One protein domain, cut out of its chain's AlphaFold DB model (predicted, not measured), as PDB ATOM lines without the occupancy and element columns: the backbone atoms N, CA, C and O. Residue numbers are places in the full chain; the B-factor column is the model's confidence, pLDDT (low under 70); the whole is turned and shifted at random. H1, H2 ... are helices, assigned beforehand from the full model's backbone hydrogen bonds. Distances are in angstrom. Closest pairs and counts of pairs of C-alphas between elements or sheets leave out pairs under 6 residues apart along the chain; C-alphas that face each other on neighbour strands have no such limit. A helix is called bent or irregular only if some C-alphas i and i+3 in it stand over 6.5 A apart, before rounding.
ATOM      1  N   GLY A 105       6.442 -35.478  -6.505       86.19
ATOM      2  CA  GLY A 105       7.417 -36.534  -6.805       86.19
ATOM      3  C   GLY A 105       8.876 -36.057  -6.766       86.19
ATOM      4  O   GLY A 105       9.780 -36.864  -6.584       86.19
ATOM      5  N   CYS A 106       9.114 -34.748  -6.881       90.38
ATOM      6  CA  CYS A 106      10.449 -34.159  -6.853       90.38
ATOM      7  C   CYS A 106      10.952 -33.858  -5.439       90.38
ATOM      8  O   CYS A 106      12.139 -33.585  -5.276       90.38
ATOM      9  N   CYS A 107      10.092 -33.889  -4.413       92.38
ATOM     10  CA  CYS A 107      10.456 -33.417  -3.076       92.38
ATOM     11  C   CYS A 107      11.627 -34.188  -2.454       92.38
ATOM     12  O   CYS A 107      12.364 -33.624  -1.650       92.38
ATOM     13  N   GLU A 108      11.853 -35.448  -2.840       91.25
ATOM     14  CA  GLU A 108      12.993 -36.226  -2.341       91.25
ATOM     15  C   GLU A 108      14.361 -35.727  -2.852       91.25
ATOM     16  O   GLU A 108      15.398 -36.084  -2.288       91.25
ATOM     17  N   LEU A 109      14.372 -34.857  -3.867       91.25
ATOM     18  CA  LEU A 109      15.574 -34.201  -4.390       91.25
ATOM     19  C   LEU A 109      15.979 -32.954  -3.587       91.25
ATOM     20  O   LEU A 109      17.037 -32.390  -3.857       91.25
ATOM     21  N   ALA A 110      15.154 -32.509  -2.633       94.69
ATOM     22  CA  ALA A 110      15.423 -31.319  -1.829       94.69
ATOM     23  C   ALA A 110      16.579 -31.551  -0.839       94.69
ATOM     24  O   ALA A 110      16.499 -32.447   0.000       94.69
ATOM     25  N   ILE A 111      17.637 -30.751  -0.883       93.69
ATOM     26  CA  ILE A 111      18.820 -30.881  -0.024       93.69
ATOM     27  C   ILE A 111      18.481 -30.530   1.430       93.69
ATOM     28  O   ILE A 111      18.810 -31.291   2.341       93.69
ATOM     29  N   ALA A 112      17.797 -29.409   1.664       95.50
ATOM     30  CA  ALA A 112      17.422 -28.963   2.998       95.50
ATOM     31  C   ALA A 112      16.180 -29.707   3.514       95.50
ATOM     32  O   ALA A 112      15.157 -29.814   2.832       95.50
ATOM     33  N   LEU A 113      16.239 -30.172   4.767       94.38
ATOM     34  CA  LEU A 113      15.132 -30.897   5.404       94.38
ATOM     35  C   LEU A 113      13.858 -30.045   5.501       94.38
ATOM     36  O   LEU A 113      12.768 -30.534   5.209       94.38
ATOM     37  N   GLU A 114      14.000 -28.769   5.856       95.12
ATOM     38  CA  GLU A 114      12.884 -27.820   5.959       95.12
ATOM     39  C   GLU A 114      12.212 -27.599   4.596       95.12
ATOM     40  O   GLU A 114      10.986 -27.647   4.481       95.12
ATOM     41  N   CYS A 115      13.013 -27.466   3.533       96.12
ATOM     42  CA  CYS A 115      12.510 -27.373   2.165       96.12
ATOM     43  C   CYS A 115      11.784 -28.659   1.738       96.12
ATOM     44  O   CYS A 115      10.682 -28.600   1.191       96.12
ATOM     45  N   ARG A 116      12.349 -29.836   2.039       95.19
ATOM     46  CA  ARG A 116      11.734 -31.142   1.751       95.19
ATOM     47  C   ARG A 116      10.361 -31.282   2.407       95.19
ATOM     48  O   ARG A 116       9.412 -31.736   1.769       95.19
ATOM     49  N   GLN A 117      10.248 -30.898   3.676       94.81
ATOM     50  CA  GLN A 117       8.996 -30.958   4.432       94.81
ATOM     51  C   GLN A 117       7.955 -29.970   3.901       94.81
ATOM     52  O   GLN A 117       6.792 -30.352   3.755       94.81
ATOM     53  N   ALA A 118       8.367 -28.742   3.572       94.19
ATOM     54  CA  ALA A 118       7.501 -27.750   2.941       94.19
ATOM     55  C   ALA A 118       7.014 -28.231   1.566       94.19
ATOM     56  O   ALA A 118       5.830 -28.129   1.256       94.19
ATOM     57  N   CYS A 119       7.897 -28.841   0.773       92.81
ATOM     58  CA  CYS A 119       7.562 -29.401  -0.532       92.81
ATOM     59  C   CYS A 119       6.500 -30.495  -0.452       92.81
ATOM     60  O   CYS A 119       5.533 -30.453  -1.206       92.81
ATOM     61  N   LYS A 120       6.611 -31.429   0.501       90.06
ATOM     62  CA  LYS A 120       5.624 -32.512   0.686       90.06
ATOM     63  C   LYS A 120       4.217 -32.017   1.035       90.06
ATOM     64  O   LYS A 120       3.262 -32.776   0.901       90.06
ATOM     65  N   GLN A 121       4.101 -30.779   1.504       88.81
ATOM     66  CA  GLN A 121       2.841 -30.143   1.888       88.81
ATOM     67  C   GLN A 121       2.367 -29.104   0.862       88.81
ATOM     68  O   GLN A 121       1.300 -28.521   1.034       88.81
ATOM     69  N   ALA A 122       3.147 -28.856  -0.191       89.94
ATOM     70  CA  ALA A 122       2.876 -27.805  -1.154       89.94
ATOM     71  C   ALA A 122       1.823 -28.203  -2.191       89.94
ATOM     72  O   ALA A 122       1.718 -29.359  -2.604       89.94
ATOM     73  N   SER A 123       1.084 -27.198  -2.657       87.62
ATOM     74  CA  SER A 123       0.102 -27.315  -3.738       87.62
ATOM     75  C   SER A 123       0.573 -26.664  -5.042       87.62
ATOM     76  O   SER A 123      -0.059 -26.823  -6.085       87.62
ATOM     77  N   SER A 124       1.688 -25.933  -4.996       89.94
ATOM     78  CA  SER A 124       2.291 -25.271  -6.146       89.94
ATOM     79  C   SER A 124       3.773 -24.959  -5.918       89.94
ATOM     80  O   SER A 124       4.255 -24.893  -4.784       89.94
ATOM     81  N   LYS A 125       4.495 -24.649  -7.000       90.75
ATOM     82  CA  LYS A 125       5.887 -24.168  -6.945       90.75
ATOM     83  C   LYS A 125       6.046 -22.883  -6.127       90.75
ATOM     84  O   LYS A 125       7.091 -22.657  -5.511       90.75
ATOM     85  N   ASN A 126       5.018 -22.039  -6.108       91.69
ATOM     86  CA  ASN A 126       5.038 -20.772  -5.381       91.69
ATOM     87  C   ASN A 126       4.985 -20.976  -3.862       91.69
ATOM     88  O   ASN A 126       5.585 -20.190  -3.129       91.69
ATOM     89  N   ASP A 127       4.332 -22.044  -3.392       90.25
ATOM     90  CA  ASP A 127       4.242 -22.359  -1.961       90.25
ATOM     91  C   ASP A 127       5.621 -22.664  -1.378       90.25
ATOM     92  O   ASP A 127       5.971 -22.180  -0.301       90.25
ATOM     93  N   ILE A 128       6.443 -23.405  -2.128       93.06
ATOM     94  CA  ILE A 128       7.785 -23.778  -1.679       93.06
ATOM     95  C   ILE A 128       8.810 -22.670  -1.879       93.06
ATOM     96  O   ILE A 128       9.791 -22.630  -1.149       93.06
ATOM     97  N   SER A 129       8.602 -21.750  -2.824       91.31
ATOM     98  CA  SER A 129       9.586 -20.704  -3.156       91.31
ATOM     99  C   SER A 129       9.840 -19.717  -2.006       91.31
ATOM    100  O   SER A 129      10.810 -18.966  -2.035       91.31
ATOM    101  N   LYS A 130       8.982 -19.726  -0.979       89.62
ATOM    102  CA  LYS A 130       9.138 -18.942   0.256       89.62
ATOM    103  C   LYS A 130      10.118 -19.573   1.253       89.62
ATOM    104  O   LYS A 130      10.652 -18.865   2.098       89.62
ATOM    105  N   VAL A 131      10.323 -20.888   1.168       94.00
ATOM    106  CA  VAL A 131      11.141 -21.689   2.098       94.00
ATOM    107  C   VAL A 131      12.388 -22.220   1.389       94.00
ATOM    108  O   VAL A 131      13.505 -22.103   1.878       94.00
ATOM    109  N   CYS A 132      12.197 -22.775   0.197       94.69
ATOM    110  CA  CYS A 132      13.230 -23.314  -0.667       94.69
ATOM    111  C   CYS A 132      13.826 -22.207  -1.537       94.69
ATOM    112  O   CYS A 132      13.112 -21.569  -2.314       94.69
ATOM    113  N   ARG A 133      15.148 -22.029  -1.489       93.69
ATOM    114  CA  ARG A 133      15.840 -21.130  -2.419       93.69
ATOM    115  C   ARG A 133      16.306 -21.881  -3.652       93.69
ATOM    116  O   ARG A 133      17.014 -22.880  -3.541       93.69
ATOM    117  N   LYS A 134      15.960 -21.359  -4.830       90.06
ATOM    118  CA  LYS A 134      16.311 -21.978  -6.114       90.06
ATOM    119  C   LYS A 134      17.818 -22.176  -6.275       90.06
ATOM    120  O   LYS A 134      18.208 -23.232  -6.750       90.06
ATOM    121  N   GLU A 135      18.636 -21.214  -5.838       89.88
ATOM    122  CA  GLU A 135      20.103 -21.292  -5.932       89.88
ATOM    123  C   GLU A 135      20.710 -22.509  -5.217       89.88
ATOM    124  O   GLU A 135      21.708 -23.057  -5.687       89.88
ATOM    125  N   TYR A 136      20.090 -22.952  -4.120       91.62
ATOM    126  CA  TYR A 136      20.556 -24.079  -3.315       91.62
ATOM    127  C   TYR A 136      19.838 -25.383  -3.676       91.62
ATOM    128  O   TYR A 136      20.429 -26.445  -3.556       91.62
ATOM    129  N   GLU A 137      18.606 -25.315  -4.184       94.12
ATOM    130  CA  GLU A 137      17.733 -26.466  -4.464       94.12
ATOM    131  C   GLU A 137      17.579 -26.746  -5.973       94.12
ATOM    132  O   GLU A 137      16.491 -27.037  -6.479       94.12
ATOM    133  N   ASN A 138      18.673 -26.632  -6.735       91.19
ATOM    134  CA  ASN A 138      18.637 -26.677  -8.204       91.19
ATOM    135  C   ASN A 138      17.994 -27.959  -8.768       91.19
ATOM    136  O   ASN A 138      17.200 -27.881  -9.711       91.19
ATOM    137  N   ALA A 139      18.304 -29.129  -8.198       90.25
ATOM    138  CA  ALA A 139      17.766 -30.416  -8.650       90.25
ATOM    139  C   ALA A 139      16.243 -30.505  -8.447       90.25
ATOM    140  O   ALA A 139      15.510 -30.853  -9.375       90.25
ATOM    141  N   LEU A 140      15.764 -30.095  -7.267       91.94
ATOM    142  CA  LEU A 140      14.344 -30.007  -6.935       91.94
ATOM    143  C   LEU A 140      13.600 -29.095  -7.919       91.94
ATOM    144  O   LEU A 140      12.643 -29.521  -8.566       91.94
ATOM    145  N   PHE A 141      14.047 -27.845  -8.072       93.06
ATOM    146  CA  PHE A 141      13.360 -26.870  -8.924       93.06
ATOM    147  C   PHE A 141      13.408 -27.232 -10.414       93.06
ATOM    148  O   PHE A 141      12.465 -26.914 -11.147       93.06
ATOM    149  N   SER A 142      14.470 -27.902 -10.867       90.12
ATOM    150  CA  SER A 142      14.576 -28.405 -12.243       90.12
ATOM    151  C   SER A 142      13.591 -29.545 -12.496       90.12
ATOM    152  O   SER A 142      12.860 -29.506 -13.486       90.12
ATOM    153  N   CYS A 143      13.500 -30.507 -11.572       89.69
ATOM    154  CA  CYS A 143      12.515 -31.588 -11.630       89.69
ATOM    155  C   CYS A 143      11.079 -31.049 -11.618       89.69
ATOM    156  O   CYS A 143      10.260 -31.457 -12.442       89.69
ATOM    157  N   ILE A 144      10.772 -30.094 -10.734       90.69
ATOM    158  CA  ILE A 144       9.437 -29.482 -10.648       90.69
ATOM    159  C   ILE A 144       9.075 -28.805 -11.967       90.69
ATOM    160  O   ILE A 144       8.011 -29.066 -12.514       90.69
ATOM    161  N   SER A 145       9.966 -27.962 -12.496       90.75
ATOM    162  CA  SER A 145       9.688 -27.210 -13.728       90.75
ATOM    163  C   SER A 145       9.464 -28.146 -14.919       90.75
ATOM    164  O   SER A 145       8.597 -27.887 -15.750       90.75
ATOM    165  N   ARG A 146      10.201 -29.263 -14.974       88.69
ATOM    166  CA  ARG A 146      10.010 -30.315 -15.976       88.69
ATOM    167  C   ARG A 146       8.649 -30.996 -15.842       88.69
ATOM    168  O   ARG A 146       7.950 -31.137 -16.840       88.69
ATOM    169  N   ASN A 147       8.261 -31.393 -14.633       88.38
ATOM    170  CA  ASN A 147       6.973 -32.048 -14.395       88.38
ATOM    171  C   ASN A 147       5.782 -31.107 -14.636       88.38
ATOM    172  O   ASN A 147       4.784 -31.536 -15.212       88.38
ATOM    173  N   GLU A 148       5.885 -29.827 -14.261       89.62
ATOM    174  CA  GLU A 148       4.870 -28.807 -14.570       89.62
ATOM    175  C   GLU A 148       4.726 -28.609 -16.081       89.62
ATOM    176  O   GLU A 148       3.612 -28.639 -16.602       89.62
ATOM    177  N   MET A 149       5.842 -28.506 -16.808       89.94
ATOM    178  CA  MET A 149       5.813 -28.428 -18.269       89.94
ATOM    179  C   MET A 149       5.206 -29.686 -18.898       89.94
ATOM    180  O   MET A 149       4.359 -29.580 -19.780       89.94
ATOM    181  N   GLY A 150       5.581 -30.873 -18.419       89.19
ATOM    182  CA  GLY A 150       5.026 -32.136 -18.896       89.19
ATOM    183  C   GLY A 150       3.531 -32.265 -18.633       89.19
ATOM    184  O   GLY A 150       2.794 -32.744 -19.490       89.19
ATOM    185  N   SER A 151       3.059 -31.782 -17.484       87.69
ATOM    186  CA  SER A 151       1.631 -31.716 -17.175       87.69
ATOM    187  C   SER A 151       0.876 -30.894 -18.222       87.69
ATOM    188  O   SER A 151      -0.129 -31.368 -18.754       87.69
ATOM    189  N   VAL A 152       1.411 -29.724 -18.589       90.25
ATOM    190  CA  VAL A 152       0.842 -28.864 -19.636       90.25
ATOM    191  C   VAL A 152       0.922 -29.537 -21.008       90.25
ATOM    192  O   VAL A 152      -0.117 -29.732 -21.634       90.25
ATOM    193  N   CYS A 153       2.105 -29.969 -21.460       90.88
ATOM    194  CA  CYS A 153       2.269 -30.574 -22.787       90.88
ATOM    195  C   CYS A 153       1.379 -31.811 -22.974       90.88
ATOM    196  O   CYS A 153       0.725 -31.962 -24.003       90.88
ATOM    197  N   CYS A 154       1.321 -32.697 -21.979       89.94
ATOM    198  CA  CYS A 154       0.586 -33.953 -22.096       89.94
ATOM    199  C   CYS A 154      -0.924 -33.797 -21.867       89.94
ATOM    200  O   CYS A 154      -1.673 -34.741 -22.120       89.94
ATOM    201  N   SER A 155      -1.393 -32.627 -21.416       88.06
ATOM    202  CA  SER A 155      -2.830 -32.329 -21.328       88.06
ATOM    203  C   SER A 155      -3.488 -32.223 -22.711       88.06
ATOM    204  O   SER A 155      -4.654 -32.580 -22.864       88.06
ATOM    205  N   TYR A 156      -2.725 -31.846 -23.745       88.31
ATOM    206  CA  TYR A 156      -3.228 -31.691 -25.113       88.31
ATOM    207  C   TYR A 156      -3.600 -33.012 -25.811       88.31
ATOM    208  O   TYR A 156      -4.202 -32.971 -26.882       88.31
ATOM    209  N   ALA A 157      -3.235 -34.175 -25.256       83.50
ATOM    210  CA  ALA A 157      -3.529 -35.494 -25.834       83.50
ATOM    211  C   ALA A 157      -4.943 -36.016 -25.522       83.50
ATOM    212  O   ALA A 157      -5.280 -37.123 -25.946       83.50
ATOM    213  N   GLY A 158      -5.727 -35.284 -24.720       71.44
ATOM    214  CA  GLY A 158      -6.925 -35.820 -24.077       71.44
ATOM    215  C   GLY A 158      -6.597 -36.845 -22.984       71.44
ATOM    216  O   GLY A 158      -5.451 -37.272 -22.806       71.44
ATOM    217  N   HIS A 159      -7.604 -37.230 -22.206       69.81
ATOM    218  CA  HIS A 159      -7.439 -38.228 -21.151       69.81
ATOM    219  C   HIS A 159      -7.268 -39.644 -21.741       69.81
ATOM    220  O   HIS A 159      -7.851 -39.970 -22.770       69.81
ATOM    221  N   HIS A 160      -6.427 -40.461 -21.092       64.19
ATOM    222  CA  HIS A 160      -6.255 -41.904 -21.342       64.19
ATOM    223  C   HIS A 160      -5.971 -42.335 -22.794       64.19
ATOM    224  O   HIS A 160      -6.353 -43.420 -23.227       64.19
ATOM    225  N   THR A 161      -5.226 -41.516 -23.537       76.81
ATOM    226  CA  THR A 161      -4.611 -41.936 -24.798       76.81
ATOM    227  C   THR A 161      -3.225 -42.531 -24.549       76.81
ATOM    228  O   THR A 161      -2.473 -42.031 -23.708       76.81
ATOM    229  N   ASN A 162      -2.829 -43.535 -25.339       83.62
ATOM    230  CA  ASN A 162      -1.444 -44.035 -25.337       83.62
ATOM    231  C   ASN A 162      -0.449 -42.882 -25.572       83.62
ATOM    232  O   ASN A 162       0.622 -42.834 -24.973       83.62
ATOM    233  N   CYS A 163      -0.840 -41.889 -26.378       87.12
ATOM    234  CA  CYS A 163      -0.075 -40.662 -26.577       87.12
ATOM    235  C   CYS A 163       0.224 -39.914 -25.266       87.12
ATOM    236  O   CYS A 163       1.367 -39.510 -25.041       87.12
ATOM    237  N   ARG A 164      -0.758 -39.762 -24.368       87.12
ATOM    238  CA  ARG A 164      -0.540 -39.124 -23.062       87.12
ATOM    239  C   ARG A 164       0.493 -39.880 -22.229       87.12
ATOM    240  O   ARG A 164       1.317 -39.241 -21.579       87.12
ATOM    241  N   GLU A 165       0.475 -41.209 -22.257       85.69
ATOM    242  CA  GLU A 165       1.422 -42.042 -21.507       85.69
ATOM    243  C   GLU A 165       2.852 -41.902 -22.039       85.69
ATOM    244  O   GLU A 165       3.774 -41.634 -21.261       85.69
ATOM    245  N   TYR A 166       3.030 -41.986 -23.362       89.12
ATOM    246  CA  TYR A 166       4.324 -41.755 -24.008       89.12
ATOM    247  C   TYR A 166       4.833 -40.333 -23.767       89.12
ATOM    248  O   TYR A 166       6.009 -40.144 -23.461       89.12
ATOM    249  N   CYS A 167       3.951 -39.332 -23.831       90.69
ATOM    250  CA  CYS A 167       4.300 -37.952 -23.515       90.69
ATOM    251  C   CYS A 167       4.780 -37.817 -22.066       90.69
ATOM    252  O   CYS A 167       5.840 -37.251 -21.815       90.69
ATOM    253  N   GLN A 168       4.052 -38.372 -21.095       88.75
ATOM    254  CA  GLN A 168       4.429 -38.271 -19.684       88.75
ATOM    255  C   GLN A 168       5.782 -38.927 -19.396       88.75
ATOM    256  O   GLN A 168       6.528 -38.439 -18.548       88.75
ATOM    257  N   ALA A 169       6.125 -40.001 -20.111       86.56
ATOM    258  CA  ALA A 169       7.420 -40.659 -19.972       86.56
ATOM    259  C   ALA A 169       8.607 -39.732 -20.304       86.56
ATOM    260  O   ALA A 169       9.658 -39.875 -19.684       86.56
ATOM    261  N   ILE A 170       8.435 -38.746 -21.197       88.44
ATOM    262  CA  ILE A 170       9.467 -37.742 -21.528       88.44
ATOM    263  C   ILE A 170       9.825 -36.864 -20.326       88.44
ATOM    264  O   ILE A 170      10.978 -36.473 -20.159       88.44
ATOM    265  N   PHE A 171       8.837 -36.531 -19.498       87.50
ATOM    266  CA  PHE A 171       8.995 -35.551 -18.423       87.50
ATOM    267  C   PHE A 171       9.234 -36.186 -17.046       87.50
ATOM    268  O   PHE A 171       9.658 -35.485 -16.131       87.50
ATOM    269  N   ARG A 172       8.996 -37.497 -16.899       75.88
ATOM    270  CA  ARG A 172       9.193 -38.244 -15.642       75.88
ATOM    271  C   ARG A 172      10.654 -38.573 -15.330       75.88
ATOM    272  O   ARG A 172      10.968 -38.813 -14.169       75.88
ATOM    273  N   THR A 173      11.533 -38.630 -16.330       69.12
ATOM    274  CA  THR A 173      12.961 -38.899 -16.105       69.12
ATOM    275  C   THR A 173      13.654 -37.656 -15.553       69.12
ATOM    276  O   THR A 173      13.247 -36.533 -15.840       69.12
ATOM    277  N   ASP A 174      14.713 -37.837 -14.769       64.88
ATOM    278  CA  ASP A 174      15.661 -36.792 -14.344       64.88
ATOM    279  C   ASP A 174      16.666 -36.431 -15.460       64.88
ATOM    280  O   ASP A 174      17.148 -35.302 -15.569       64.88
ATOM    281  N   SER A 175      16.899 -37.374 -16.368       69.50
ATOM    282  CA  SER A 175      17.736 -37.263 -17.564       69.50
ATOM    283  C   SER A 175      16.992 -36.689 -18.774       69.50
ATOM    284  O   SER A 175      15.763 -36.757 -18.849       69.50
ATOM    285  N   SER A 176      17.733 -36.079 -19.707       75.88
ATOM    286  CA  SER A 176      17.185 -35.632 -20.995       75.88
ATOM    287  C   SER A 176      16.626 -36.822 -21.790       75.88
ATOM    288  O   SER A 176      17.228 -37.897 -21.772       75.88
ATOM    289  N   PRO A 177      15.497 -36.654 -22.496       82.31
ATOM    290  CA  PRO A 177      14.834 -37.751 -23.196       82.31
ATOM    291  C   PRO A 177      15.637 -38.285 -24.393       82.31
ATOM    292  O   PRO A 177      16.165 -37.522 -25.202       82.31
ATOM    293  N   GLY A 178      15.655 -39.617 -24.523       81.50
ATOM    294  CA  GLY A 178      16.170 -40.433 -25.632       81.50
ATOM    295  C   GLY A 178      15.627 -40.050 -27.009       81.50
ATOM    296  O   GLY A 178      14.421 -39.834 -27.115       81.50
ATOM    297  N   PRO A 179      16.421 -40.113 -28.102       85.00
ATOM    298  CA  PRO A 179      15.882 -40.012 -29.463       85.00
ATOM    299  C   PRO A 179      14.769 -41.035 -29.739       85.00
ATOM    300  O   PRO A 179      13.790 -40.728 -30.410       85.00
ATOM    301  N   SER A 180      14.886 -42.243 -29.176       85.69
ATOM    302  CA  SER A 180      13.858 -43.287 -29.262       85.69
ATOM    303  C   SER A 180      12.564 -42.907 -28.538       85.69
ATOM    304  O   SER A 180      11.482 -43.163 -29.056       85.69
ATOM    305  N   GLN A 181      12.664 -42.260 -27.373       86.25
ATOM    306  CA  GLN A 181      11.505 -41.795 -26.610       86.25
ATOM    307  C   GLN A 181      10.801 -40.646 -27.341       86.25
ATOM    308  O   GLN A 181       9.580 -40.661 -27.467       86.25
ATOM    309  N   ILE A 182      11.569 -39.692 -27.882       88.38
ATOM    310  CA  ILE A 182      11.040 -38.575 -28.681       88.38
ATOM    311  C   ILE A 182      10.312 -39.110 -29.918       88.38
ATOM    312  O   ILE A 182       9.167 -38.738 -30.169       88.38
ATOM    313  N   LYS A 183      10.929 -40.053 -30.642       89.25
ATOM    314  CA  LYS A 183      10.325 -40.683 -31.823       89.25
ATOM    315  C   LYS A 183       9.057 -41.474 -31.488       89.25
ATOM    316  O   LYS A 183       8.117 -41.481 -32.275       89.25
ATOM    317  N   ALA A 184       9.004 -42.130 -30.327       89.25
ATOM    318  CA  ALA A 184       7.789 -42.809 -29.878       89.25
ATOM    319  C   ALA A 184       6.639 -41.810 -29.677       89.25
ATOM    320  O   ALA A 184       5.542 -42.040 -30.181       89.25
ATOM    321  N   VAL A 185       6.893 -40.672 -29.020       90.94
ATOM    322  CA  VAL A 185       5.886 -39.610 -28.873       90.94
ATOM    323  C   VAL A 185       5.433 -39.098 -30.233       90.94
ATOM    324  O   VAL A 185       4.234 -39.012 -30.468       90.94
ATOM    325  N   GLU A 186       6.358 -38.823 -31.150       90.50
ATOM    326  CA  GLU A 186       6.020 -38.374 -32.503       90.50
ATOM    327  C   GLU A 186       5.080 -39.357 -33.218       90.50
ATOM    328  O   GLU A 186       4.001 -38.966 -33.662       90.50
ATOM    329  N   ASN A 187       5.424 -40.646 -33.229       90.31
ATOM    330  CA  ASN A 187       4.638 -41.682 -33.900       90.31
ATOM    331  C   ASN A 187       3.219 -41.831 -33.332       90.31
ATOM    332  O   ASN A 187       2.268 -42.000 -34.094       90.31
ATOM    333  N   TYR A 188       3.068 -41.794 -32.005       86.75
ATOM    334  CA  TYR A 188       1.775 -42.023 -31.351       86.75
ATOM    335  C   TYR A 188       0.923 -40.757 -31.220       86.75
ATOM    336  O   TYR A 188      -0.297 -40.865 -31.110       86.75
ATOM    337  N   CYS A 189       1.534 -39.570 -31.208       91.38
ATOM    338  CA  CYS A 189       0.836 -38.319 -30.918       91.38
ATOM    339  C   CYS A 189       0.617 -37.413 -32.132       91.38
ATOM    340  O   CYS A 189      -0.260 -36.554 -32.054       91.38
ATOM    341  N   ALA A 190       1.356 -37.568 -33.240       89.69
ATOM    342  CA  ALA A 190       1.285 -36.630 -34.369       89.69
ATOM    343  C   ALA A 190      -0.116 -36.495 -34.983       89.69
ATOM    344  O   ALA A 190      -0.531 -35.387 -35.318       89.69
ATOM    345  N   SER A 191      -0.864 -37.595 -35.082       87.12
ATOM    346  CA  SER A 191      -2.246 -37.594 -35.581       87.12
ATOM    347  C   SER A 191      -3.286 -37.213 -34.523       87.12
ATOM    348  O   SER A 191      -4.419 -36.898 -34.880       87.12
ATOM    349  N   ILE A 192      -2.920 -37.238 -33.238       86.38
ATOM    350  CA  ILE A 192      -3.827 -36.982 -32.110       86.38
ATOM    351  C   ILE A 192      -3.784 -35.508 -31.711       86.38
ATOM    352  O   ILE A 192      -4.824 -34.880 -31.534       86.38
ATOM    353  N   SER A 193      -2.583 -34.948 -31.545       88.31
ATOM    354  CA  SER A 193      -2.402 -33.588 -31.045       88.31
ATOM    355  C   SER A 193      -1.118 -32.943 -31.583       88.31
ATOM    356  O   SER A 193      -0.038 -33.109 -31.005       88.31
ATOM    357  N   PRO A 194      -1.218 -32.130 -32.652       89.31
ATOM    358  CA  PRO A 194      -0.090 -31.346 -33.159       89.31
ATOM    359  C   PRO A 194       0.471 -30.363 -32.120       89.31
ATOM    360  O   PRO A 194       1.671 -30.091 -32.099       89.31
ATOM    361  N   GLN A 195      -0.389 -29.854 -31.230       89.62
ATOM    362  CA  GLN A 195       0.005 -28.947 -30.146       89.62
ATOM    363  C   GLN A 195       0.926 -29.639 -29.134       89.62
ATOM    364  O   GLN A 195       1.941 -29.064 -28.737       89.62
ATOM    365  N   LEU A 196       0.625 -30.891 -28.770       92.19
ATOM    366  CA  LEU A 196       1.495 -31.694 -27.910       92.19
ATOM    367  C   LEU A 196       2.870 -31.890 -28.542       92.19
ATOM    368  O   LEU A 196       3.881 -31.654 -27.882       92.19
ATOM    369  N   ILE A 197       2.906 -32.290 -29.817       93.56
ATOM    370  CA  ILE A 197       4.161 -32.502 -30.548       93.56
ATOM    371  C   ILE A 197       5.008 -31.234 -30.548       93.56
ATOM    372  O   ILE A 197       6.198 -31.287 -30.243       93.56
ATOM    373  N   HIS A 198       4.400 -30.081 -30.826       92.62
ATOM    374  CA  HIS A 198       5.113 -28.810 -30.799       92.62
ATOM    375  C   HIS A 198       5.682 -28.492 -29.407       92.62
ATOM    376  O   HIS A 198       6.842 -28.094 -29.295       92.62
ATOM    377  N   CYS A 199       4.903 -28.727 -28.348       92.69
ATOM    378  CA  CYS A 199       5.321 -28.523 -26.958       92.69
ATOM    379  C   CYS A 199       6.535 -29.393 -26.591       92.69
ATOM    380  O   CYS A 199       7.544 -28.888 -26.097       92.69
ATOM    381  N   VAL A 200       6.470 -30.692 -26.901       91.00
ATOM    382  CA  VAL A 200       7.561 -31.642 -26.645       91.00
ATOM    383  C   VAL A 200       8.805 -31.278 -27.453       91.00
ATOM    384  O   VAL A 200       9.899 -31.278 -26.897       91.00
ATOM    385  N   ASN A 201       8.658 -30.907 -28.726       89.62
ATOM    386  CA  ASN A 201       9.786 -30.523 -29.577       89.62
ATOM    387  C   ASN A 201      10.479 -29.243 -29.094       89.62
ATOM    388  O   ASN A 201      11.704 -29.176 -29.087       89.62
ATOM    389  N   ASN A 202       9.720 -28.241 -28.649       90.56
ATOM    390  CA  ASN A 202      10.293 -27.020 -28.083       90.56
ATOM    391  C   ASN A 202      11.121 -27.322 -26.820       90.56
ATOM    392  O   ASN A 202      12.243 -26.832 -26.658       90.56
ATOM    393  N   TYR A 203      10.595 -28.199 -25.963       86.56
ATOM    394  CA  TYR A 203      11.301 -28.656 -24.775       86.56
ATOM    395  C   TYR A 203      12.589 -29.417 -25.124       86.56
ATOM    396  O   TYR A 203      13.658 -29.087 -24.613       86.56
ATOM    397  N   THR A 204      12.525 -30.408 -26.017       83.88
ATOM    398  CA  THR A 204      13.678 -31.260 -26.359       83.88
ATOM    399  C   THR A 204      14.769 -30.507 -27.119       83.88
ATOM    400  O   THR A 204      15.947 -30.809 -26.938       83.88
ATOM    401  N   GLN A 205      14.412 -29.488 -27.905       80.62
ATOM    402  CA  GLN A 205      15.370 -28.585 -28.556       80.62
ATOM    403  C   GLN A 205      16.085 -27.664 -27.565       80.62
ATOM    404  O   GLN A 205      17.257 -27.351 -27.760       80.62
ATOM    405  N   SER A 206      15.397 -27.246 -26.501       71.94
ATOM    406  CA  SER A 206      15.971 -26.405 -25.441       71.94
ATOM    407  C   SER A 206      16.867 -27.194 -24.477       71.94
ATOM    408  O   SER A 206      17.699 -26.613 -23.782       71.94
ATOM    409  N   TYR A 207      16.719 -28.522 -24.452       64.38
ATOM    410  CA  TYR A 207      17.502 -29.447 -23.632       64.38
ATOM    411  C   TYR A 207      18.070 -30.591 -24.485       64.38
ATOM    412  O   TYR A 207      17.745 -31.760 -24.237       64.38
TER     413      TYR A 207
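What this domain is: This is residues 105 to 207 of the 247 residues of the protein "reversion-inducing cysteine-rich protein with Kazal motifs isoform X2" of Carlito syrichta (UniProt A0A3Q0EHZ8). This is an elongated, all-helix domain of two lobes joined by one long helix: the far end of H4 belongs to a bundle of four helices, H4 to H7, and its first turns meet a small head of three short helices, H1 to H3. The bundle is up and down, each helix running against the one before it in the chain. The printed part has 103 residues with seven named helices, H1 to H7 in chain order, and no named strand. It is only just compact, close to loose, with a radius of gyration of the C-alphas of 15.0 A, and it spans 45 by 25 by 17 A.

How they stand to each other: Start at H1, residues 105 to 109, and go on to H2, residues 113 to 120; they touch, closest at the C-alphas of Cys 107 and Arg 116, 5.5 A apart. H3, residues 125 to 128, touches H2, with the C-alphas of Cys 119 and Ile 128 closest at 5.7 A. Next comes the hub, H4, residues 138 to 155. With residues 139 to 144 alone it touches H1, closest at the C-alphas of Leu 109 and Leu 140, 5.1 A. H3 is close to H4 but not clearly touching, and H2 and H4 are apart. H5, residues 162 to 172, forms a hairpin with H4: they touch, closest at the C-alphas of Gly 150 and Phe 171, 5.3 A, at a shallow tilt of 13 degrees, opposite ways. H6, residues 179 to 189, forms a hairpin with H5: they touch, closest at the C-alphas of Cys 163 and Cys 189, 5.0 A, at a shallow tilt of 34 degrees, only just short of steep. H7, residues 194 to 206, forms a hairpin with H6: they touch, closest at the C-alphas of Glu 186 and Ile 197, 6.5 A, at a shallow tilt of 15 degrees. H7 also touches H4, whose residues 153 to 155 alone take part, closest at the C-alphas of Cys 153 and Leu 196, 5.3 A. H4 and H6 are apart. In H2, H4, H6 and H7 every O i to N i+4 pair is within hydrogen-bond range, in H5 5 of 7, and in H1 0 of 1, with 1 of 2 O i to N i+3 pairs within range; H3 is too short for an O i to N i+4 pair.

Where its parts are: Find C-alpha 105 at (7.417, -36.534, -6.805), where H1 begins; it runs 8.8 A and is irregular, with C-alphas 105 and 108 7.1 A apart. H2 covers 10.7 A and H3 5.6 A. From C-alpha 138 at (18.637, -26.677, -8.204) H4 runs 25.8 A. H5 measures 15.5 A, H6 15.2 A and H7 18.5 A, ending at C-alpha 206 at (15.971, -26.405, -25.441).

The domain as a whole: The C-alphas farthest apart, those of Glu 114 and Ser 191, are 45.3 A apart. The printed part has no cut and no long link. The mean pLDDT of the printed part is 87.8; look for values under 70 at residues 159 to 160, 173 to 175 and 207.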